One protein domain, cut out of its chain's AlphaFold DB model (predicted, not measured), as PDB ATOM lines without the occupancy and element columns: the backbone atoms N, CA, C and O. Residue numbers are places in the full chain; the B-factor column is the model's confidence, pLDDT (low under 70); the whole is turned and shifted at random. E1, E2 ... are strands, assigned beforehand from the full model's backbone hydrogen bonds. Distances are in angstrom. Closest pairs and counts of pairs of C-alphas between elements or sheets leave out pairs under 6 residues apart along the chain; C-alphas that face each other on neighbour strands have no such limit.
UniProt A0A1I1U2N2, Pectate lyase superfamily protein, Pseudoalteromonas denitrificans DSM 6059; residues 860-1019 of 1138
ATOM      1  N   THR A 860     193.495 278.816 246.396       65.31
ATOM      2  CA  THR A 860     193.545 277.662 245.487       65.31
ATOM      3  C   THR A 860     193.946 278.151 244.082       65.31
ATOM      4  O   THR A 860     193.303 279.082 243.586       65.31
ATOM      5  N   PRO A 861     194.961 277.576 243.407       60.66
ATOM      6  CA  PRO A 861     195.340 277.996 242.053       60.66
ATOM      7  C   PRO A 861     194.201 277.838 241.031       60.66
ATOM      8  O   PRO A 861     193.479 276.838 241.036       60.66
ATOM      9  N   ILE A 862     194.058 278.819 240.128       55.34
ATOM     10  CA  ILE A 862     192.889 278.991 239.234       55.34
ATOM     11  C   ILE A 862     192.580 277.741 238.387       55.34
ATOM     12  O   ILE A 862     191.414 277.436 238.151       55.34
ATOM     13  N   SER A 863     193.598 276.976 237.982       53.81
ATOM     14  CA  SER A 863     193.445 275.736 237.200       53.81
ATOM     15  C   SER A 863     192.625 274.639 237.887       53.81
ATOM     16  O   SER A 863     192.177 273.719 237.215       53.81
ATOM     17  N   SER A 864     192.420 274.722 239.203       51.62
ATOM     18  CA  SER A 864     191.657 273.739 239.982       51.62
ATOM     19  C   SER A 864     190.169 274.089 240.149       51.62
ATOM     20  O   SER A 864     189.410 273.287 240.695       51.62
ATOM     21  N   LEU A 865     189.716 275.288 239.762       53.03
ATOM     22  CA  LEU A 865     188.434 275.830 240.239       53.03
ATOM     23  C   LEU A 865     187.172 275.225 239.594       53.03
ATOM     24  O   LEU A 865     186.107 275.309 240.200       53.03
ATOM     25  N   GLU A 866     187.273 274.574 238.431       53.25
ATOM     26  CA  GLU A 866     186.117 274.164 237.601       53.25
ATOM     27  C   GLU A 866     185.291 272.968 238.132       53.25
ATOM     28  O   GLU A 866     184.334 272.542 237.493       53.25
ATOM     29  N   CYS A 867     185.597 272.460 239.330       56.16
ATOM     30  CA  CYS A 867     184.865 271.365 239.977       56.16
ATOM     31  C   CYS A 867     183.357 271.606 240.149       56.16
ATOM     32  O   CYS A 867     182.934 272.572 240.800       56.16
ATOM     33  N   ASP A 868     182.574 270.627 239.699       56.62
ATOM     34  CA  ASP A 868     181.162 270.428 240.026       56.62
ATOM     35  C   ASP A 868     180.943 269.063 240.706       56.62
ATOM     36  O   ASP A 868     181.722 268.126 240.553       56.62
ATOM     37  N   LEU A 869     179.838 268.969 241.449       48.19
ATOM     38  CA  LEU A 869     179.490 267.944 242.450       48.19
ATOM     39  C   LEU A 869     179.670 266.461 242.047       48.19
ATOM     40  O   LEU A 869     179.771 265.600 242.912       48.19
ATOM     41  N   ASN A 870     179.640 266.146 240.752       51.31
ATOM     42  CA  ASN A 870     179.653 264.766 240.250       51.31
ATOM     43  C   ASN A 870     180.996 264.359 239.620       51.31
ATOM     44  O   ASN A 870     181.078 263.278 239.035       51.31
ATOM     45  N   ASP A 871     182.025 265.212 239.679       58.81
ATOM     46  CA  ASP A 871     183.326 264.917 239.086       58.81
ATOM     47  C   ASP A 871     184.261 264.234 240.092       58.81
ATOM     48  O   ASP A 871     184.804 264.847 241.011       58.81
ATOM     49  N   SER A 872     184.482 262.935 239.885       55.50
ATOM     50  CA  SER A 872     185.409 262.124 240.679       55.50
ATOM     51  C   SER A 872     186.893 262.433 240.430       55.50
ATOM     52  O   SER A 872     187.744 261.699 240.925       55.50
ATOM     53  N   THR A 873     187.222 263.461 239.639       56.97
ATOM     54  CA  THR A 873     188.596 263.948 239.423       56.97
ATOM     55  C   THR A 873     188.942 265.207 240.223       56.97
ATOM     56  O   THR A 873     190.032 265.749 240.073       56.97
ATOM     57  N   CYS A 874     188.045 265.672 241.098       63.53
ATOM     58  CA  CYS A 874     188.271 266.866 241.906       63.53
ATOM     59  C   CYS A 874     189.402 266.723 242.935       63.53
ATOM     60  O   CYS A 874     189.270 266.053 243.958       63.53
ATOM     61  N   GLU A 875     190.503 267.428 242.679       73.56
ATOM     62  CA  GLU A 875     191.649 267.538 243.581       73.56
ATOM     63  C   GLU A 875     191.369 268.520 244.738       73.56
ATOM     64  O   GLU A 875     190.872 269.638 244.536       73.56
ATOM     65  N   PHE A 876     191.730 268.109 245.957       83.88
ATOM     66  CA  PHE A 876     191.676 268.913 247.180       83.88
ATOM     67  C   PHE A 876     193.107 269.187 247.673       83.88
ATOM     68  O   PHE A 876     193.711 268.301 248.281       83.88
ATOM     69  N   PRO A 877     193.667 270.396 247.456       87.81
ATOM     70  CA  PRO A 877     195.039 270.716 247.864       87.81
ATOM     71  C   PRO A 877     195.283 270.685 249.376       87.81
ATOM     72  O   PRO A 877     196.436 270.747 249.793       87.81
ATOM     73  N   ILE A 878     194.230 270.578 250.196       91.94
ATOM     74  CA  ILE A 878     194.328 270.233 251.616       91.94
ATOM     75  C   ILE A 878     193.447 269.018 251.911       91.94
ATOM     76  O   ILE A 878     192.233 269.056 251.698       91.94
ATOM     77  N   THR A 879     194.053 267.961 252.451       94.19
ATOM     78  CA  THR A 879     193.350 266.769 252.944       94.19
ATOM     79  C   THR A 879     193.707 266.513 254.407       94.19
ATOM     80  O   THR A 879     194.880 266.337 254.742       94.19
ATOM     81  N   PHE A 880     192.691 266.463 255.271       97.69
ATOM     82  CA  PHE A 880     192.806 266.039 256.668       97.69
ATOM     83  C   PHE A 880     192.220 264.636 256.836       97.69
ATOM     84  O   PHE A 880     191.041 264.421 256.561       97.69
ATOM     85  N   ASN A 881     193.018 263.699 257.335       95.94
ATOM     86  CA  ASN A 881     192.622 262.336 257.659       95.94
ATOM     87  C   ASN A 881     192.880 262.082 259.148       95.94
ATOM     88  O   ASN A 881     193.928 262.458 259.672       95.94
ATOM     89  N   ASN A 882     191.944 261.419 259.832       95.56
ATOM     90  CA  ASN A 882     192.133 260.939 261.211       95.56
ATOM     91  C   ASN A 882     192.540 262.052 262.212       95.56
ATOM     92  O   ASN A 882     193.276 261.814 263.167       95.56
ATOM     93  N   LEU A 883     192.081 263.287 261.977       97.06
ATOM     94  CA  LEU A 883     192.408 264.471 262.773       97.06
ATOM     95  C   LEU A 883     191.649 264.450 264.111       97.06
ATOM     96  O   LEU A 883     190.439 264.232 264.120       97.06
ATOM     97  N   LEU A 884     192.327 264.739 265.226       95.94
ATOM     98  CA  LEU A 884     191.721 264.905 266.555       95.94
ATOM     99  C   LEU A 884     192.097 266.268 267.149       95.94
ATOM    100  O   LEU A 884     193.219 266.452 267.624       95.94
ATOM    101  N   ILE A 885     191.153 267.209 267.188       94.62
ATOM    102  CA  ILE A 885     191.337 268.510 267.852       94.62
ATOM    103  C   ILE A 885     190.444 268.571 269.100       94.62
ATOM    104  O   ILE A 885     189.246 268.317 269.014       94.62
ATOM    105  N   GLN A 886     190.999 268.899 270.273       90.88
ATOM    106  CA  GLN A 886     190.227 268.927 271.526       90.88
ATOM    107  C   GLN A 886     190.599 270.047 272.525       90.88
ATOM    108  O   GLN A 886     191.773 270.362 272.738       90.88
ATOM    109  N   HIS A 887     189.576 270.582 273.205       85.31
ATOM    110  CA  HIS A 887     189.633 271.583 274.286       85.31
ATOM    111  C   HIS A 887     190.186 272.977 273.890       85.31
ATOM    112  O   HIS A 887     191.294 273.345 274.300       85.31
ATOM    113  N   GLY A 888     189.418 273.820 273.187       81.12
ATOM    114  CA  GLY A 888     189.886 275.165 272.800       81.12
ATOM    115  C   GLY A 888     188.803 276.183 272.415       81.12
ATOM    116  O   GLY A 888     187.692 276.152 272.937       81.12
ATOM    117  N   ILE A 889     189.141 277.152 271.547       82.44
ATOM    118  CA  ILE A 889     188.192 278.181 271.065       82.44
ATOM    119  C   ILE A 889     187.819 277.948 269.599       82.44
ATOM    120  O   ILE A 889     186.636 277.758 269.322       82.44
ATOM    121  N   THR A 890     188.803 277.862 268.700       88.25
ATOM    122  CA  THR A 890     188.599 277.528 267.276       88.25
ATOM    123  C   THR A 890     189.348 276.248 266.917       88.25
ATOM    124  O   THR A 890     190.562 276.186 267.127       88.25
ATOM    125  N   GLY A 891     188.645 275.241 266.391       91.62
ATOM    126  CA  GLY A 891     189.216 273.933 266.062       91.62
ATOM    127  C   GLY A 891     190.036 273.962 264.771       91.62
ATOM    128  O   GLY A 891     191.264 274.055 264.811       91.62
ATOM    129  N   LEU A 892     189.343 273.904 263.634       96.44
ATOM    130  CA  LEU A 892     189.901 273.976 262.281       96.44
ATOM    131  C   LEU A 892     189.347 275.213 261.557       96.44
ATOM    132  O   LEU A 892     188.137 275.341 261.414       96.44
ATOM    133  N   ASP A 893     190.216 276.106 261.084       95.69
ATOM    134  CA  ASP A 893     189.873 277.322 260.328       95.69
ATOM    135  C   ASP A 893     190.624 277.334 258.988       95.69
ATOM    136  O   ASP A 893     191.853 277.421 258.961       95.69
ATOM    137  N   VAL A 894     189.904 277.222 257.866       94.50
ATOM    138  CA  VAL A 894     190.507 277.282 256.522       94.50
ATOM    139  C   VAL A 894     189.807 278.317 255.647       94.50
ATOM    140  O   VAL A 894     188.589 278.289 255.459       94.50
ATOM    141  N   THR A 895     190.597 279.229 255.076       92.06
ATOM    142  CA  THR A 895     190.115 280.330 254.232       92.06
ATOM    143  C   THR A 895     190.788 280.329 252.855       92.06
ATOM    144  O   THR A 895     192.012 280.400 252.758       92.06
ATOM    145  N   GLY A 896     189.978 280.306 251.788       86.25
ATOM    146  CA  GLY A 896     190.407 280.473 250.387       86.25
ATOM    147  C   GLY A 896     190.991 279.228 249.698       86.25
ATOM    148  O   GLY A 896     191.319 279.285 248.506       86.25
ATOM    149  N   ILE A 897     191.102 278.103 250.415       85.62
ATOM    150  CA  ILE A 897     191.711 276.856 249.930       85.62
ATOM    151  C   ILE A 897     190.703 275.699 250.010       85.62
ATOM    152  O   ILE A 897     190.140 275.438 251.076       85.62
ATOM    153  N   LYS A 898     190.481 274.988 248.894       85.81
ATOM    154  CA  LYS A 898     189.638 273.777 248.872       85.81
ATOM    155  C   LYS A 898     190.175 272.711 249.829       85.81
ATOM    156  O   LYS A 898     191.364 272.399 249.799       85.81
ATOM    157  N   THR A 899     189.284 272.139 250.636       90.50
ATOM    158  CA  THR A 899     189.646 271.231 251.733       90.50
ATOM    159  C   THR A 899     188.700 270.034 251.812       90.50
ATOM    160  O   THR A 899     187.481 270.210 251.742       90.50
ATOM    161  N   GLN A 900     189.265 268.839 252.011       91.75
ATOM    162  CA  GLN A 900     188.546 267.619 252.391       91.75
ATOM    163  C   GLN A 900     188.941 267.198 253.819       91.75
ATOM    164  O   GLN A 900     190.114 267.270 254.193       91.75
ATOM    165  N   VAL A 901     187.967 266.753 254.619       95.69
ATOM    166  CA  VAL A 901     188.156 266.238 255.986       95.69
ATOM    167  C   VAL A 901     187.524 264.852 256.104       95.69
ATOM    168  O   VAL A 901     186.329 264.705 255.868       95.69
ATOM    169  N   ASN A 902     188.300 263.848 256.514       94.19
ATOM    170  CA  ASN A 902     187.881 262.447 256.600       94.19
ATOM    171  C   ASN A 902     188.147 261.860 257.998       94.19
ATOM    172  O   ASN A 902     189.210 262.094 258.580       94.19
ATOM    173  N   ASN A 903     187.235 261.031 258.520       93.62
ATOM    174  CA  ASN A 903     187.429 260.213 259.736       93.62
ATOM    175  C   ASN A 903     187.870 261.016 260.981       93.62
ATOM    176  O   ASN A 903     188.721 260.563 261.746       93.62
ATOM    177  N   SER A 904     187.364 262.238 261.145       95.56
ATOM    178  CA  SER A 904     187.948 263.241 262.049       95.56
ATOM    179  C   SER A 904     187.036 263.621 263.223       95.56
ATOM    180  O   SER A 904     185.811 263.532 263.139       95.56
ATOM    181  N   VAL A 905     187.657 264.066 264.316       94.25
ATOM    182  CA  VAL A 905     187.040 264.413 265.602       94.25
ATOM    183  C   VAL A 905     187.421 265.842 265.998       94.25
ATOM    184  O   VAL A 905     188.609 266.159 266.095       94.25
ATOM    185  N   ILE A 906     186.435 266.692 266.297       93.88
ATOM    186  CA  ILE A 906     186.662 267.991 266.954       93.88
ATOM    187  C   ILE A 906     185.705 268.126 268.141       93.88
ATOM    188  O   ILE A 906     184.512 267.893 267.986       93.88
ATOM    189  N   GLN A 907     186.216 268.429 269.338       89.31
ATOM    190  CA  GLN A 907     185.408 268.417 270.568       89.31
ATOM    191  C   GLN A 907     185.863 269.434 271.628       89.31
ATOM    192  O   GLN A 907     187.045 269.775 271.722       89.31
ATOM    193  N   ASP A 908     184.938 269.876 272.482       84.81
ATOM    194  CA  ASP A 908     185.144 270.931 273.488       84.81
ATOM    195  C   ASP A 908     185.653 272.270 272.888       84.81
ATOM    196  O   ASP A 908     186.531 272.932 273.459       84.81
ATOM    197  N   TYR A 909     185.115 272.686 271.733       79.62
ATOM    198  CA  TYR A 909     185.409 273.975 271.088       79.62
ATOM    199  C   TYR A 909     184.270 275.002 271.185       79.62
ATOM    200  O   TYR A 909     183.103 274.696 271.421       79.62
ATOM    201  N   THR A 910     184.589 276.286 270.975       81.12
ATOM    202  CA  THR A 910     183.537 277.289 270.722       81.12
ATOM    203  C   THR A 910     183.028 277.170 269.284       81.12
ATOM    204  O   THR A 910     181.819 277.167 269.072       81.12
ATOM    205  N   THR A 911     183.935 276.970 268.325       87.06
ATOM    206  CA  THR A 911     183.606 276.653 266.930       87.06
ATOM    207  C   THR A 911     184.487 275.505 266.442       87.06
ATOM    208  O   THR A 911     185.712 275.599 266.556       87.06
ATOM    209  N   GLY A 912     183.872 274.449 265.906       90.31
ATOM    210  CA  GLY A 912     184.545 273.225 265.464       90.31
ATOM    211  C   GLY A 912     185.298 273.421 264.149       90.31
ATOM    212  O   GLY A 912     186.501 273.689 264.151       90.31
ATOM    213  N   ILE A 913     184.581 273.326 263.026       95.19
ATOM    214  CA  ILE A 913     185.075 273.657 261.682       95.19
ATOM    215  C   ILE A 913     184.578 275.045 261.263       95.19
ATOM    216  O   ILE A 913     183.379 275.328 261.301       95.19
ATOM    217  N   ILE A 914     185.498 275.878 260.782       95.69
ATOM    218  CA  ILE A 914     185.246 277.104 260.025       95.69
ATOM    219  C   ILE A 914     185.820 276.918 258.619       95.69
ATOM    220  O   ILE A 914     187.033 276.788 258.460       95.69
ATOM    221  N   PHE A 915     184.969 276.970 257.593       94.88
ATOM    222  CA  PHE A 915     185.421 277.127 256.206       94.88
ATOM    223  C   PHE A 915     184.912 278.443 255.615       94.88
ATOM    224  O   PHE A 915     183.728 278.783 255.724       94.88
ATOM    225  N   ASN A 916     185.807 279.182 254.959       92.12
ATOM    226  CA  ASN A 916     185.479 280.426 254.274       92.12
ATOM    227  C   ASN A 916     185.974 280.402 252.823       92.12
ATOM    228  O   ASN A 916     187.166 280.231 252.559       92.12
ATOM    229  N   GLY A 917     185.063 280.615 251.873       83.31
ATOM    230  CA  GLY A 917     185.383 280.677 250.446       83.31
ATOM    231  C   GLY A 917     186.224 281.893 250.040       83.31
ATOM    232  O   GLY A 917     186.728 281.925 248.927       83.31
ATOM    233  N   GLY A 918     186.408 282.890 250.913       80.62
ATOM    234  CA  GLY A 918     187.195 284.084 250.600       80.62
ATOM    235  C   GLY A 918     186.460 285.027 249.642       80.62
ATOM    236  O   GLY A 918     185.344 285.463 249.926       80.62
ATOM    237  N   THR A 919     187.104 285.395 248.533       72.94
ATOM    238  CA  THR A 919     186.520 286.284 247.510       72.94
ATOM    239  C   THR A 919     185.602 285.536 246.533       72.94
ATOM    240  O   THR A 919     185.559 284.308 246.491       72.94
ATOM    241  N   THR A 920     184.862 286.271 245.696       60.34
ATOM    242  CA  THR A 920     183.937 285.688 244.703       60.34
ATOM    243  C   THR A 920     184.612 284.822 243.635       60.34
ATOM    244  O   THR A 920     183.938 284.003 243.024       60.34
ATOM    245  N   GLU A 921     185.921 284.968 243.419       55.47
ATOM    246  CA  GLU A 921     186.704 284.128 242.494       55.47
ATOM    247  C   GLU A 921     187.267 282.864 243.174       55.47
ATOM    248  O   GLU A 921     187.847 282.012 242.512       55.47
ATOM    249  N   GLN A 922     187.084 282.725 244.492       56.41
ATOM    250  CA  GLN A 922     187.655 281.658 245.324       56.41
ATOM    251  C   GLN A 922     186.588 280.736 245.942       56.41
ATOM    252  O   GLN A 922     186.927 279.870 246.749       56.41
ATOM    253  N   GLN A 923     185.308 280.893 245.571       62.72
ATOM    254  CA  GLN A 923     184.179 280.140 246.139       62.72
ATOM    255  C   GLN A 923     184.319 278.628 245.884       62.72
ATOM    256  O   GLN A 923     183.873 278.096 244.868       62.72
ATOM    257  N   GLY A 924     184.974 277.946 246.820       64.62
ATOM    258  CA  GLY A 924     185.431 276.574 246.653       64.62
ATOM    259  C   GLY A 924     184.350 275.501 246.778       64.62
ATOM    260  O   GLY A 924     183.188 275.761 247.104       64.62
ATOM    261  N   VAL A 925     184.811 274.273 246.544       75.25
ATOM    262  CA  VAL A 925     184.150 273.017 246.910       75.25
ATOM    263  C   VAL A 925     184.843 272.492 248.167       75.25
ATOM    264  O   VAL A 925     186.074 272.516 248.232       75.25
ATOM    265  N   PHE A 926     184.064 272.044 249.148       87.06
ATOM    266  CA  PHE A 926     184.550 271.488 250.415       87.06
ATOM    267  C   PHE A 926     183.849 270.160 250.718       87.06
ATOM    268  O   PHE A 926     182.695 269.962 250.329       87.06
ATOM    269  N   GLU A 927     184.524 269.272 251.444       89.75
ATOM    270  CA  GLU A 927     183.983 267.963 251.824       89.75
ATOM    271  C   GLU A 927     184.308 267.591 253.271       89.75
ATOM    272  O   GLU A 927     185.419 267.815 253.754       89.75
ATOM    273  N   ILE A 928     183.331 266.994 253.952       92.38
ATOM    274  CA  ILE A 928     183.451 266.454 255.308       92.38
ATOM    275  C   ILE A 928     182.826 265.052 255.309       92.38
ATOM    276  O   ILE A 928     181.632 264.911 255.055       92.38
ATOM    277  N   ASN A 929     183.619 264.022 255.606       90.19
ATOM    278  CA  ASN A 929     183.222 262.614 255.552       90.19
ATOM    279  C   ASN A 929     183.536 261.910 256.884       90.19
ATOM    280  O   ASN A 929     184.677 261.953 257.348       90.19
ATOM    281  N   ASN A 930     182.560 261.208 257.472       86.88
ATOM    282  CA  ASN A 930     182.721 260.455 258.730       86.88
ATOM    283  C   ASN A 930     183.308 261.320 259.869       86.88
ATOM    284  O   ASN A 930     184.450 261.139 260.295       86.88
ATOM    285  N   PHE A 931     182.533 262.311 260.316       91.94
ATOM    286  CA  PHE A 931     182.974 263.340 261.264       91.94
ATOM    287  C   PHE A 931     182.203 263.283 262.588       91.94
ATOM    288  O   PHE A 931     180.975 263.183 262.586       91.94
ATOM    289  N   TYR A 932     182.909 263.402 263.713       89.62
ATOM    290  CA  TYR A 932     182.324 263.420 265.056       89.62
ATOM    291  C   TYR A 932     182.621 264.742 265.774       89.62
ATOM    292  O   TYR A 932     183.766 265.196 265.776       89.62
ATOM    293  N   ALA A 933     181.617 265.313 266.447       88.62
ATOM    294  CA  ALA A 933     181.838 266.413 267.385       88.62
ATOM    295  C   ALA A 933     181.012 266.310 268.671       88.62
ATOM    296  O   ALA A 933     179.829 265.965 268.639       88.62
ATOM    297  N   GLU A 934     181.621 266.667 269.802       85.44
ATOM    298  CA  GLU A 934     180.988 266.693 271.125       85.44
ATOM    299  C   GLU A 934     181.333 267.992 271.875       85.44
ATOM    300  O   GLU A 934     182.469 268.454 271.849       85.44
ATOM    301  N   GLY A 935     180.348 268.603 272.541       77.56
ATOM    302  CA  GLY A 935     180.546 269.792 273.386       77.56
ATOM    303  C   GLY A 935     180.729 271.124 272.639       77.56
ATOM    304  O   GLY A 935     180.672 272.182 273.268       77.56
ATOM    305  N   ASP A 936     180.893 271.087 271.315       82.56
ATOM    306  CA  ASP A 936     181.042 272.260 270.449       82.56
ATOM    307  C   ASP A 936     179.802 273.174 270.443       82.56
ATOM    308  O   ASP A 936     178.670 272.690 270.414       82.56
ATOM    309  N   LYS A 937     179.982 274.507 270.394       83.56
ATOM    310  CA  LYS A 937     178.837 275.446 270.280       83.56
ATOM    311  C   LYS A 937     178.336 275.699 268.872       83.56
ATOM    312  O   LYS A 937     177.148 275.974 268.702       83.56
ATOM    313  N   ILE A 938     179.243 275.629 267.906       88.00
ATOM    314  CA  ILE A 938     178.966 275.672 266.474       88.00
ATOM    315  C   ILE A 938     179.911 274.647 265.823       88.00
ATOM    316  O   ILE A 938     181.052 274.995 265.514       88.00
ATOM    317  N   PRO A 939     179.496 273.375 265.657       89.88
ATOM    318  CA  PRO A 939     180.326 272.336 265.041       89.88
ATOM    319  C   PRO A 939     180.730 272.688 263.606       89.88
ATOM    320  O   PRO A 939     181.863 272.440 263.198       89.88
ATOM    321  N   PHE A 940     179.812 273.307 262.859       92.94
ATOM    322  CA  PHE A 940     179.999 273.665 261.460       92.94
ATOM    323  C   PHE A 940     179.665 275.140 261.212       92.94
ATOM    324  O   PHE A 940     178.510 275.552 261.356       92.94
ATOM    325  N   LYS A 941     180.659 275.929 260.790       95.25
ATOM    326  CA  LYS A 941     180.480 277.320 260.365       95.25
ATOM    327  C   LYS A 941     180.996 277.555 258.946       95.25
ATOM    328  O   LYS A 941     182.163 277.298 258.655       95.25
ATOM    329  N   PHE A 942     180.150 278.109 258.078       95.19
ATOM    330  CA  PHE A 942     180.446 278.250 256.649       95.19
ATOM    331  C   PHE A 942     180.134 279.649 256.107       95.19
ATOM    332  O   PHE A 942     179.005 280.130 256.221       95.19
ATOM    333  N   GLU A 943     181.110 280.296 255.461       93.56
ATOM    334  CA  GLU A 943     180.927 281.617 254.835       93.56
ATOM    335  C   GLU A 943     181.398 281.646 253.365       93.56
ATOM    336  O   GLU A 943     182.520 281.266 253.048       93.56
ATOM    337  N   ASN A 944     180.558 282.164 252.460       90.56
ATOM    338  CA  ASN A 944     180.893 282.473 251.053       90.56
ATOM    339  C   ASN A 944     181.306 281.272 250.162       90.56
ATOM    340  O   ASN A 944     182.070 281.446 249.212       90.56
ATOM    341  N   ILE A 945     180.813 280.064 250.444       87.62
ATOM    342  CA  ILE A 945     181.174 278.811 249.747       87.62
ATOM    343  C   ILE A 945     180.251 278.543 248.534       87.62
ATOM    344  O   ILE A 945     179.039 278.732 248.631       87.62
ATOM    345  N   LYS A 946     180.784 278.044 247.400       85.25
ATOM    346  CA  LYS A 946     179.963 277.617 246.239       85.25
ATOM    347  C   LYS A 946     179.154 276.373 246.598       85.25
ATOM    348  O   LYS A 946     177.936 276.356 246.427       85.25
ATOM    349  N   TYR A 947     179.845 275.346 247.085       85.00
ATOM    350  CA  TYR A 947     179.263 274.051 247.414       85.00
ATOM    351  C   TYR A 947     180.010 273.347 248.561       85.00
ATOM    352  O   TYR A 947     181.237 273.426 248.637       85.00
ATOM    353  N   ILE A 948     179.288 272.618 249.416       89.25
ATOM    354  CA  ILE A 948     179.875 271.717 250.418       89.25
ATOM    355  C   ILE A 948     179.039 270.438 250.602       89.25
ATOM    356  O   ILE A 948     177.811 270.498 250.687       89.25
ATOM    357  N   ASN A 949     179.716 269.288 250.678       88.25
ATOM    358  CA  ASN A 949     179.127 268.000 251.059       88.25
ATOM    359  C   ASN A 949     179.519 267.632 252.498       88.25
ATOM    360  O   ASN A 949     180.684 267.774 252.874       88.25
ATOM    361  N   ILE A 950     178.566 267.122 253.275       89.12
ATOM    362  CA  ILE A 950     178.783 266.587 254.622       89.12
ATOM    363  C   ILE A 950     178.130 265.202 254.691       89.12
ATOM    364  O   ILE A 950     176.914 265.110 254.874       89.12
ATOM    365  N   ASP A 951     178.911 264.129 254.539       84.50
ATOM    366  CA  ASP A 951     178.405 262.754 254.621       84.50
ATOM    367  C   ASP A 951     178.787 262.069 255.944       84.50
ATOM    368  O   ASP A 951     179.940 262.065 256.384       84.50
ATOM    369  N   SER A 952     177.787 261.436 256.553       77.44
ATOM    370  CA  SER A 952     177.896 260.562 257.718       77.44
ATOM    371  C   SER A 952     178.534 261.237 258.938       77.44
ATOM    372  O   SER A 952     179.478 260.716 259.528       77.44
ATOM    373  N   PHE A 953     178.007 262.398 259.342       85.25
ATOM    374  CA  PHE A 953     178.425 263.069 260.582       85.25
ATOM    375  C   PHE A 953     177.593 262.651 261.814       85.25
ATOM    376  O   PHE A 953     176.413 262.296 261.706       85.25
ATOM    377  N   PHE A 954     178.184 262.782 263.006       82.00
ATOM    378  CA  PHE A 954     177.501 262.690 264.300       82.00
ATOM    379  C   PHE A 954     177.872 263.879 265.202       82.00
ATOM    380  O   PHE A 954     179.054 264.105 265.450       82.00
ATOM    381  N   THR A 955     176.891 264.626 265.727       81.81
ATOM    382  CA  THR A 955     177.154 265.701 266.712       81.81
ATOM    383  C   THR A 955     176.398 265.529 268.029       81.81
ATOM    384  O   THR A 955     175.226 265.153 268.059       81.81
ATOM    385  N   GLN A 956     177.052 265.854 269.144       76.38
ATOM    386  CA  GLN A 956     176.486 265.794 270.489       76.38
ATOM    387  C   GLN A 956     176.661 267.129 271.222       76.38
ATOM    388  O   GLN A 956     177.774 267.575 271.487       76.38
ATOM    389  N   GLY A 957     175.542 267.758 271.589       67.31
ATOM    390  CA  GLY A 957     175.560 268.827 272.585       67.31
ATOM    391  C   GLY A 957     175.835 268.245 273.974       67.31
ATOM    392  O   GLY A 957     175.366 267.150 274.289       67.31
ATOM    393  N   GLY A 958     176.582 268.976 274.798       61.88
ATOM    394  CA  GLY A 958     176.805 268.652 276.207       61.88
ATOM    395  C   GLY A 958     175.569 268.838 277.107       61.88
ATOM    396  O   GLY A 958     174.419 268.760 276.677       61.88
ATOM    397  N   GLY A 959     175.811 269.034 278.405       57.38
ATOM    398  CA  GLY A 959     174.788 268.892 279.448       57.38
ATOM    399  C   GLY A 959     173.621 269.888 279.389       57.38
ATOM    400  O   GLY A 959     173.782 271.042 279.009       57.38
ATOM    401  N   ILE A 960     172.459 269.459 279.899       58.25
ATOM    402  CA  ILE A 960     171.136 270.131 279.848       58.25
ATOM    403  C   ILE A 960     171.070 271.619 280.265       58.25
ATOM    404  O   ILE A 960     170.055 272.277 280.033       58.25
ATOM    405  N   THR A 961     172.099 272.140 280.935       58.47
ATOM    406  CA  THR A 961     172.219 273.540 281.371       58.47
ATOM    407  C   THR A 961     172.908 274.445 280.350       58.47
ATOM    408  O   THR A 961     172.805 275.665 280.465       58.47
ATOM    409  N   GLU A 962     173.605 273.877 279.370       61.41
ATOM    410  CA  GLU A 962     174.361 274.593 278.345       61.41
ATOM    411  C   GLU A 962     173.659 274.381 277.000       61.41
ATOM    412  O   GLU A 962     173.782 273.335 276.375       61.41
ATOM    413  N   ARG A 963     172.842 275.357 276.580       64.62
ATOM    414  CA  ARG A 963     172.160 275.304 275.279       64.62
ATOM    415  C   ARG A 963     173.055 275.879 274.188       64.62
ATOM    416  O   ARG A 963     173.342 277.075 274.201       64.62
ATOM    417  N   TYR A 964     173.453 275.037 273.246       71.88
ATOM    418  CA  TYR A 964     174.384 275.368 272.164       71.88
ATOM    419  C   TYR A 964     173.683 276.099 271.010       71.88
ATOM    420  O   TYR A 964     172.465 275.995 270.870       71.88
ATOM    421  N   ASP A 965     174.406 276.887 270.214       72.31
ATOM    422  CA  ASP A 965     173.783 277.938 269.395       72.31
ATOM    423  C   ASP A 965     173.164 277.401 268.087       72.31
ATOM    424  O   ASP A 965     171.970 277.631 267.849       72.31
ATOM    425  N   ALA A 966     173.934 276.650 267.284       82.44
ATOM    426  CA  ALA A 966     173.436 275.893 266.126       82.44
ATOM    427  C   ALA A 966     174.380 274.757 265.695       82.44
ATOM    428  O   ALA A 966     175.590 274.853 265.889       82.44
ATOM    429  N   VAL A 967     173.845 273.706 265.055       83.50
ATOM    430  CA  VAL A 967     174.671 272.623 264.476       83.50
ATOM    431  C   VAL A 967     175.374 273.105 263.204       83.50
ATOM    432  O   VAL A 967     176.540 272.784 262.987       83.50
ATOM    433  N   ILE A 968     174.669 273.899 262.387       88.69
ATOM    434  CA  ILE A 968     175.194 274.559 261.184       88.69
ATOM    435  C   ILE A 968     174.866 276.059 261.246       88.69
ATOM    436  O   ILE A 968     173.691 276.434 261.261       88.69
ATOM    437  N   ASP A 969     175.898 276.904 261.224       91.50
ATOM    438  CA  ASP A 969     175.809 278.360 261.035       91.50
ATOM    439  C   ASP A 969     176.374 278.724 259.652       91.50
ATOM    440  O   ASP A 969     177.583 278.629 259.422       91.50
ATOM    441  N   ALA A 970     175.511 279.079 258.695       92.44
ATOM    442  CA  ALA A 970     175.911 279.217 257.294       92.44
ATOM    443  C   ALA A 970     175.383 280.488 256.615       92.44
ATOM    444  O   ALA A 970     174.208 280.855 256.718       92.44
ATOM    445  N   LYS A 971     176.279 281.153 255.880       92.88
ATOM    446  CA  LYS A 971     176.052 282.469 255.281       92.88
ATOM    447  C   LYS A 971     176.640 282.562 253.874       92.88
ATOM    448  O   LYS A 971     177.839 282.357 253.684       92.88
ATOM    449  N   ASN A 972     175.822 282.962 252.900       90.50
ATOM    450  CA  ASN A 972     176.195 283.023 251.480       90.50
ATOM    451  C   ASN A 972     176.729 281.680 250.934       90.50
ATOM    452  O   ASN A 972     177.724 281.677 250.205       90.50
ATOM    453  N   VAL A 973     176.123 280.545 251.305       87.69
ATOM    454  CA  VAL A 973     176.551 279.217 250.827       87.69
ATOM    455  C   VAL A 973     175.592 278.695 249.756       87.69
ATOM    456  O   VAL A 973     174.398 278.510 250.004       87.69
ATOM    457  N   GLY A 974     176.113 278.459 248.548       85.50
ATOM    458  CA  GLY A 974     175.306 278.168 247.356       85.50
ATOM    459  C   GLY A 974     174.443 276.908 247.480       85.50
ATOM    460  O   GLY A 974     173.260 276.941 247.121       85.50
ATOM    461  N   LEU A 975     175.020 275.829 248.016       85.75
ATOM    462  CA  LEU A 975     174.324 274.620 248.465       85.75
ATOM    463  C   LEU A 975     175.189 273.832 249.466       85.75
ATOM    464  O   LEU A 975     176.386 273.645 249.249       85.75
ATOM    465  N   ILE A 976     174.547 273.341 250.524       88.50
ATOM    466  CA  ILE A 976     175.038 272.309 251.442       88.50
ATOM    467  C   ILE A 976     174.213 271.040 251.187       88.50
ATOM    468  O   ILE A 976     172.987 271.081 251.344       88.50
ATOM    469  N   GLU A 977     174.844 269.918 250.836       85.75
ATOM    470  CA  GLU A 977     174.207 268.601 251.006       85.75
ATOM    471  C   GLU A 977     174.709 267.941 252.289       85.75
ATOM    472  O   GLU A 977     175.895 268.009 252.610       85.75
ATOM    473  N   VAL A 978     173.785 267.368 253.064       85.00
ATOM    474  CA  VAL A 978     174.054 266.942 254.442       85.00
ATOM    475  C   VAL A 978     173.375 265.618 254.792       85.00
ATOM    476  O   VAL A 978     172.172 265.434 254.592       85.00
ATOM    477  N   ARG A 979     174.157 264.690 255.351       75.25
ATOM    478  CA  ARG A 979     173.715 263.396 255.882       75.25
ATOM    479  C   ARG A 979     174.359 263.166 257.244       75.25
ATOM    480  O   ARG A 979     175.579 263.107 257.356       75.25
ATOM    481  N   GLY A 980     173.550 262.992 258.279       68.25
ATOM    482  CA  GLY A 980     174.047 262.648 259.608       68.25
ATOM    483  C   GLY A 980     172.980 262.774 260.681       68.25
ATOM    484  O   GLY A 980     171.794 262.929 260.391       68.25
ATOM    485  N   SER A 981     173.399 262.691 261.937       64.31
ATOM    486  CA  SER A 981     172.491 262.661 263.087       64.31
ATOM    487  C   SER A 981     173.040 263.439 264.273       64.31
ATOM    488  O   SER A 981     174.248 263.420 264.502       64.31
ATOM    489  N   THR A 982     172.167 264.051 265.077       65.94
ATOM    490  CA  THR A 982     172.563 264.570 266.391       65.94
ATOM    491  C   THR A 982     172.150 263.618 267.511       65.94
ATOM    492  O   THR A 982     171.162 262.887 267.404       65.94
ATOM    493  N   ALA A 983     172.868 263.676 268.632       58.72
ATOM    494  CA  ALA A 983     172.398 263.159 269.912       58.72
ATOM    495  C   ALA A 983     171.215 263.998 270.460       58.72
ATOM    496  O   ALA A 983     170.684 264.876 269.773       58.72
ATOM    497  N   GLN A 984     170.787 263.719 271.699       56.25
ATOM    498  CA  GLN A 984     169.629 264.362 272.342       56.25
ATOM    499  C   GLN A 984     169.672 265.900 272.230       56.25
ATOM    500  O   GLN A 984     170.692 266.534 272.490       56.25
ATOM    501  N   GLY A 985     168.556 266.493 271.791       54.62
ATOM    502  CA  GLY A 985     168.515 267.876 271.311       54.62
ATOM    503  C   GLY A 985     168.642 268.934 272.410       54.62
ATOM    504  O   GLY A 985     167.648 269.289 273.041       54.62
ATOM    505  N   TYR A 986     169.846 269.490 272.575       67.19
ATOM    506  CA  TYR A 986     170.134 270.622 273.475       67.19
ATOM    507  C   TYR A 986     170.568 271.906 272.734       67.19
ATOM    508  O   TYR A 986     171.099 272.839 273.339       67.19
ATOM    509  N   TRP A 987     170.308 271.976 271.427       69.44
ATOM    510  CA  TRP A 987     170.584 273.131 270.566       69.44
ATOM    511  C   TRP A 987     169.467 274.191 270.658       69.44
ATOM    512  O   TRP A 987     168.321 273.884 270.987       69.44
ATOM    513  N   GLN A 988     169.793 275.459 270.403       67.56
ATOM    514  CA  GLN A 988     168.828 276.567 270.394       67.56
ATOM    515  C   GLN A 988     168.070 276.662 269.062       67.56
ATOM    516  O   GLN A 988     166.873 276.964 269.068       67.56
ATOM    517  N   ASN A 989     168.768 276.399 267.955       64.31
ATOM    518  CA  ASN A 989     168.259 276.356 266.584       64.31
ATOM    519  C   ASN A 989     169.059 275.273 265.844       64.31
ATOM    520  O   ASN A 989     170.280 275.273 265.940       64.31
ATOM    521  N   ASP A 990     168.434 274.363 265.101       73.69
ATOM    522  CA  ASP A 990     169.184 273.247 264.486       73.69
ATOM    523  C   ASP A 990     170.119 273.738 263.367       73.69
ATOM    524  O   ASP A 990     171.270 273.313 263.255       73.69
ATOM    525  N   VAL A 991     169.628 274.700 262.583       81.00
ATOM    526  CA  VAL A 991     170.367 275.417 261.538       81.00
ATOM    527  C   VAL A 991     170.072 276.918 261.612       81.00
ATOM    528  O   VAL A 991     168.931 277.323 261.870       81.00
ATOM    529  N   ASN A 992     171.096 277.733 261.358       87.00
ATOM    530  CA  ASN A 992     171.007 279.181 261.180       87.00
ATOM    531  C   ASN A 992     171.480 279.533 259.762       87.00
ATOM    532  O   ASN A 992     172.669 279.416 259.466       87.00
ATOM    533  N   LEU A 993     170.551 279.910 258.876       88.31
ATOM    534  CA  LEU A 993     170.827 280.088 257.446       88.31
ATOM    535  C   LEU A 993     170.543 281.521 256.974       88.31
ATOM    536  O   LEU A 993     169.423 282.024 257.099       88.31
ATOM    537  N   ILE A 994     171.565 282.142 256.380       89.56
ATOM    538  CA  ILE A 994     171.498 283.454 255.726       89.56
ATOM    539  C   ILE A 994     171.914 283.284 254.262       89.56
ATOM    540  O   ILE A 994     173.037 282.848 253.991       89.56
ATOM    541  N   ASN A 995     171.044 283.635 253.311       88.44
ATOM    542  CA  ASN A 995     171.284 283.501 251.869       88.44
ATOM    543  C   ASN A 995     171.907 282.130 251.495       88.44
ATOM    544  O   ASN A 995     172.949 282.068 250.841       88.44
ATOM    545  N   THR A 996     171.339 281.032 252.018       86.81
ATOM    546  CA  THR A 996     171.957 279.691 251.980       86.81
ATOM    547  C   THR A 996     170.945 278.571 251.718       86.81
ATOM    548  O   THR A 996     169.830 278.582 252.236       86.81
ATOM    549  N   LYS A 997     171.339 277.553 250.942       83.75
ATOM    550  CA  LYS A 997     170.515 276.356 250.678       83.75
ATOM    551  C   LYS A 997     171.088 275.120 251.363       83.75
ATOM    552  O   LYS A 997     172.284 274.871 251.266       83.75
ATOM    553  N   VAL A 998     170.226 274.316 251.983       81.19
ATOM    554  CA  VAL A 998     170.565 273.045 252.638       81.19
ATOM    555  C   VAL A 998     169.599 271.951 252.175       81.19
ATOM    556  O   VAL A 998     168.382 272.142 252.187       81.19
ATOM    557  N   LYS A 999     170.133 270.793 251.786       80.19
ATOM    558  CA  LYS A 999     169.386 269.631 251.281       80.19
ATOM    559  C   LYS A 999     169.860 268.361 251.990       80.19
ATOM    560  O   LYS A 999     171.051 268.069 251.979       80.19
ATOM    561  N   GLY A1000     168.938 267.586 252.555       67.12
ATOM    562  CA  GLY A1000     169.257 266.330 253.244       67.12
ATOM    563  C   GLY A1000     168.653 266.273 254.642       67.12
ATOM    564  O   GLY A1000     167.561 266.797 254.849       67.12
ATOM    565  N   THR A1001     169.319 265.624 255.598       59.47
ATOM    566  CA  THR A1001     168.783 265.459 256.959       59.47
ATOM    567  C   THR A1001     169.755 265.911 258.041       59.47
ATOM    568  O   THR A1001     170.856 265.386 258.192       59.47
ATOM    569  N   VAL A1002     169.289 266.859 258.857       64.00
ATOM    570  CA  VAL A1002     169.808 267.130 260.201       64.00
ATOM    571  C   VAL A1002     168.737 266.639 261.177       64.00
ATOM    572  O   VAL A1002     167.665 267.237 261.281       64.00
ATOM    573  N   HIS A1003     168.977 265.494 261.819       52.91
ATOM    574  CA  HIS A1003     168.020 264.879 262.746       52.91
ATOM    575  C   HIS A1003     168.075 265.570 264.113       52.91
ATOM    576  O   HIS A1003     169.119 265.521 264.752       52.91
ATOM    577  N   ALA A1004     166.958 266.136 264.578       44.59
ATOM    578  CA  ALA A1004     166.834 266.781 265.889       44.59
ATOM    579  C   ALA A1004     165.460 266.505 266.536       44.59
ATOM    580  O   ALA A1004     164.525 266.069 265.865       44.59
ATOM    581  N   VAL A1005     165.344 266.740 267.850       39.75
ATOM    582  CA  VAL A1005     164.171 266.337 268.660       39.75
ATOM    583  C   VAL A1005     163.000 267.331 268.573       39.75
ATOM    584  O   VAL A1005     161.847 266.907 268.601       39.75
ATOM    585  N   GLU A1006     163.268 268.632 268.425       45.75
ATOM    586  CA  GLU A1006     162.251 269.684 268.251       45.75
ATOM    587  C   GLU A1006     162.743 270.715 267.218       45.75
ATOM    588  O   GLU A1006     163.576 271.557 267.539       45.75
ATOM    589  N   LEU A1007     162.235 270.661 265.979       48.72
ATOM    590  CA  LEU A1007     162.709 271.531 264.891       48.72
ATOM    591  C   LEU A1007     162.441 273.019 265.160       48.72
ATOM    592  O   LEU A1007     161.284 273.444 265.264       48.72
ATOM    593  N   LYS A1008     163.506 273.829 265.170       54.31
ATOM    594  CA  LYS A1008     163.426 275.284 265.367       54.31
ATOM    595  C   LYS A1008     164.474 276.065 264.559       54.31
ATOM    596  O   LYS A1008     165.218 276.883 265.089       54.31
ATOM    597  N   SER A1009     164.520 275.821 263.251       60.44
ATOM    598  CA  SER A1009     165.409 276.513 262.305       60.44
ATOM    599  C   SER A1009     165.176 278.030 262.241       60.44
ATOM    600  O   SER A1009     164.030 278.464 262.082       60.44
ATOM    601  N   MET A1010     166.252 278.824 262.228       63.62
ATOM    602  CA  MET A1010     166.201 280.228 261.803       63.62
ATOM    603  C   MET A1010     166.633 280.346 260.341       63.62
ATOM    604  O   MET A1010     167.744 279.967 259.974       63.62
ATOM    605  N   LEU A1011     165.731 280.871 259.511       72.50
ATOM    606  CA  LEU A1011     165.898 281.026 258.068       72.50
ATOM    607  C   LEU A1011     165.596 282.476 257.683       72.50
ATOM    608  O   LEU A1011     164.572 283.021 258.107       72.50
ATOM    609  N   ASP A1012     166.439 283.088 256.852       62.66
ATOM    610  CA  ASP A1012     166.026 284.282 256.113       62.66
ATOM    611  C   ASP A1012     165.118 283.933 254.916       62.66
ATOM    612  O   ASP A1012     164.892 282.771 254.579       62.66
ATOM    613  N   LYS A1013     164.561 284.963 254.269       59.09
ATOM    614  CA  LYS A1013     163.596 284.813 253.165       59.09
ATOM    615  C   LYS A1013     164.169 284.197 251.877       59.09
ATOM    616  O   LYS A1013     163.387 283.882 250.983       59.09
ATOM    617  N   ASP A1014     165.494 284.112 251.756       63.31
ATOM    618  CA  ASP A1014     166.194 283.649 250.551       63.31
ATOM    619  C   ASP A1014     166.833 282.260 250.757       63.31
ATOM    620  O   ASP A1014     167.287 281.630 249.798       63.31
ATOM    621  N   SER A1015     166.836 281.767 251.999       68.31
ATOM    622  CA  SER A1015     167.354 280.459 252.388       68.31
ATOM    623  C   SER A1015     166.314 279.348 252.233       68.31
ATOM    624  O   SER A1015     165.111 279.558 252.384       68.31
ATOM    625  N   ILE A1016     166.780 278.130 251.943       69.81
ATOM    626  CA  ILE A1016     165.917 276.957 251.727       69.81
ATOM    627  C   ILE A1016     166.496 275.763 252.486       69.81
ATOM    628  O   ILE A1016     167.622 275.361 252.205       69.81
ATOM    629  N   TYR A1017     165.713 275.162 253.385       70.19
ATOM    630  CA  TYR A1017     165.998 273.843 253.958       70.19
ATOM    631  C   TYR A1017     165.029 272.813 253.369       70.19
ATOM    632  O   TYR A1017     163.814 272.982 253.465       70.19
ATOM    633  N   ILE A1018     165.566 271.761 252.746       65.19
ATOM    634  CA  ILE A1018     164.795 270.639 252.198       65.19
ATOM    635  C   ILE A1018     165.097 269.388 253.040       65.19
ATOM    636  O   ILE A1018     166.081 268.698 252.742       65.19
ATOM    637  N   PRO A1019     164.289 269.087 254.077       58.41
ATOM    638  CA  PRO A1019     164.384 267.823 254.798       58.41
ATOM    639  C   PRO A1019     163.975 266.661 253.881       58.41
ATOM    640  O   PRO A1019     162.970 266.752 253.171       58.41
TER     641      PRO A1019
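What this domain is: This is residues 860 to 1019 of the 1138 residues of the protein "Pectate lyase superfamily protein" of Pseudoalteromonas denitrificans DSM 6059 (UniProt A0A1I1U2N2). The printed part is wound in stacked turns, a solenoid of roughly triangular section: the larger sheet, E1, E2, E4, E6, E8, E10, E12 and E13, folds round two sides, and the sheet E3, E5, E7, E9 and E11 covers the third. They form a sandwich, two sheets face to face, with residues 860 to 877 a long unnamed stretch before it. You have 160 residues with thirteen named strands, E1 to E13 in order, and no named helix; the class is all strand. Both sheets are parallel; the larger is branched, the smaller has the order E3, E5, E7, E9, E11. The whole is compact, with a radius of gyration of the C-alphas of 14.9 A and spans of 49 by 36 by 24 A.

Where its parts are: Start in the larger sheet with E1, residues 878 to 881, at C-alpha 878 (194.328, 270.233, 251.616). Then find E2, 884 to 886; E4, 899 to 907, 19.5 A long; E6, 925 to 934, 25.2 A; E8, 947 to 956, 24.7 A; E10, 976 to 982; E12, 997 to 1003; and E13, 1016 to 1019, ending at C-alpha 1019 (164.384, 267.823, 254.798). The smaller sheet holds E3, 890 to 895; E5, 911 to 916; E7, 938 to 943; E9, 964 to 971, 18.4 A; and E11, 987 to 994, 18.1 A.

How they stand to each other: Look first at E4, which bends by 91 degrees at residue 903. E1 and E2 lie on one side of it, with N 902 to O 880 at 2.8 A and N 885 to O 905 at 3.0 A; E6 lies on the other side, with N 929 to O 901 at 2.8 A. From E6, step to E8, N 956 to O 933 at 2.8 A, to E10, N 979 to O 950 at 2.8 A, to E12, N 976 to O 997 at 2.8 A, and to E13, N 998 to O 1016 at 2.8 A. In the smaller sheet, E3 and E11 are edge strands; look for N 914 and O 892, 2.8 A, between E3 and E5, and N 988 and O 964, 2.8 A, between E9 and E11. The facing parts of the two sheets are 9.5 A centre to centre. The closest C-alphas of E4 and E5 are those of Ile 906 and Gly 912, 5.8 A apart.

The domain as a whole: The C-alphas farthest apart, of Ser 863 and Thr 961, are 49.1 A apart. The printed part has no cut; the one long link, E12 to E13, has 12 residues. Mean pLDDT of the printed part is 77.6, with 55 residues under 70, among them 860 to 874 and 1000 to 1010.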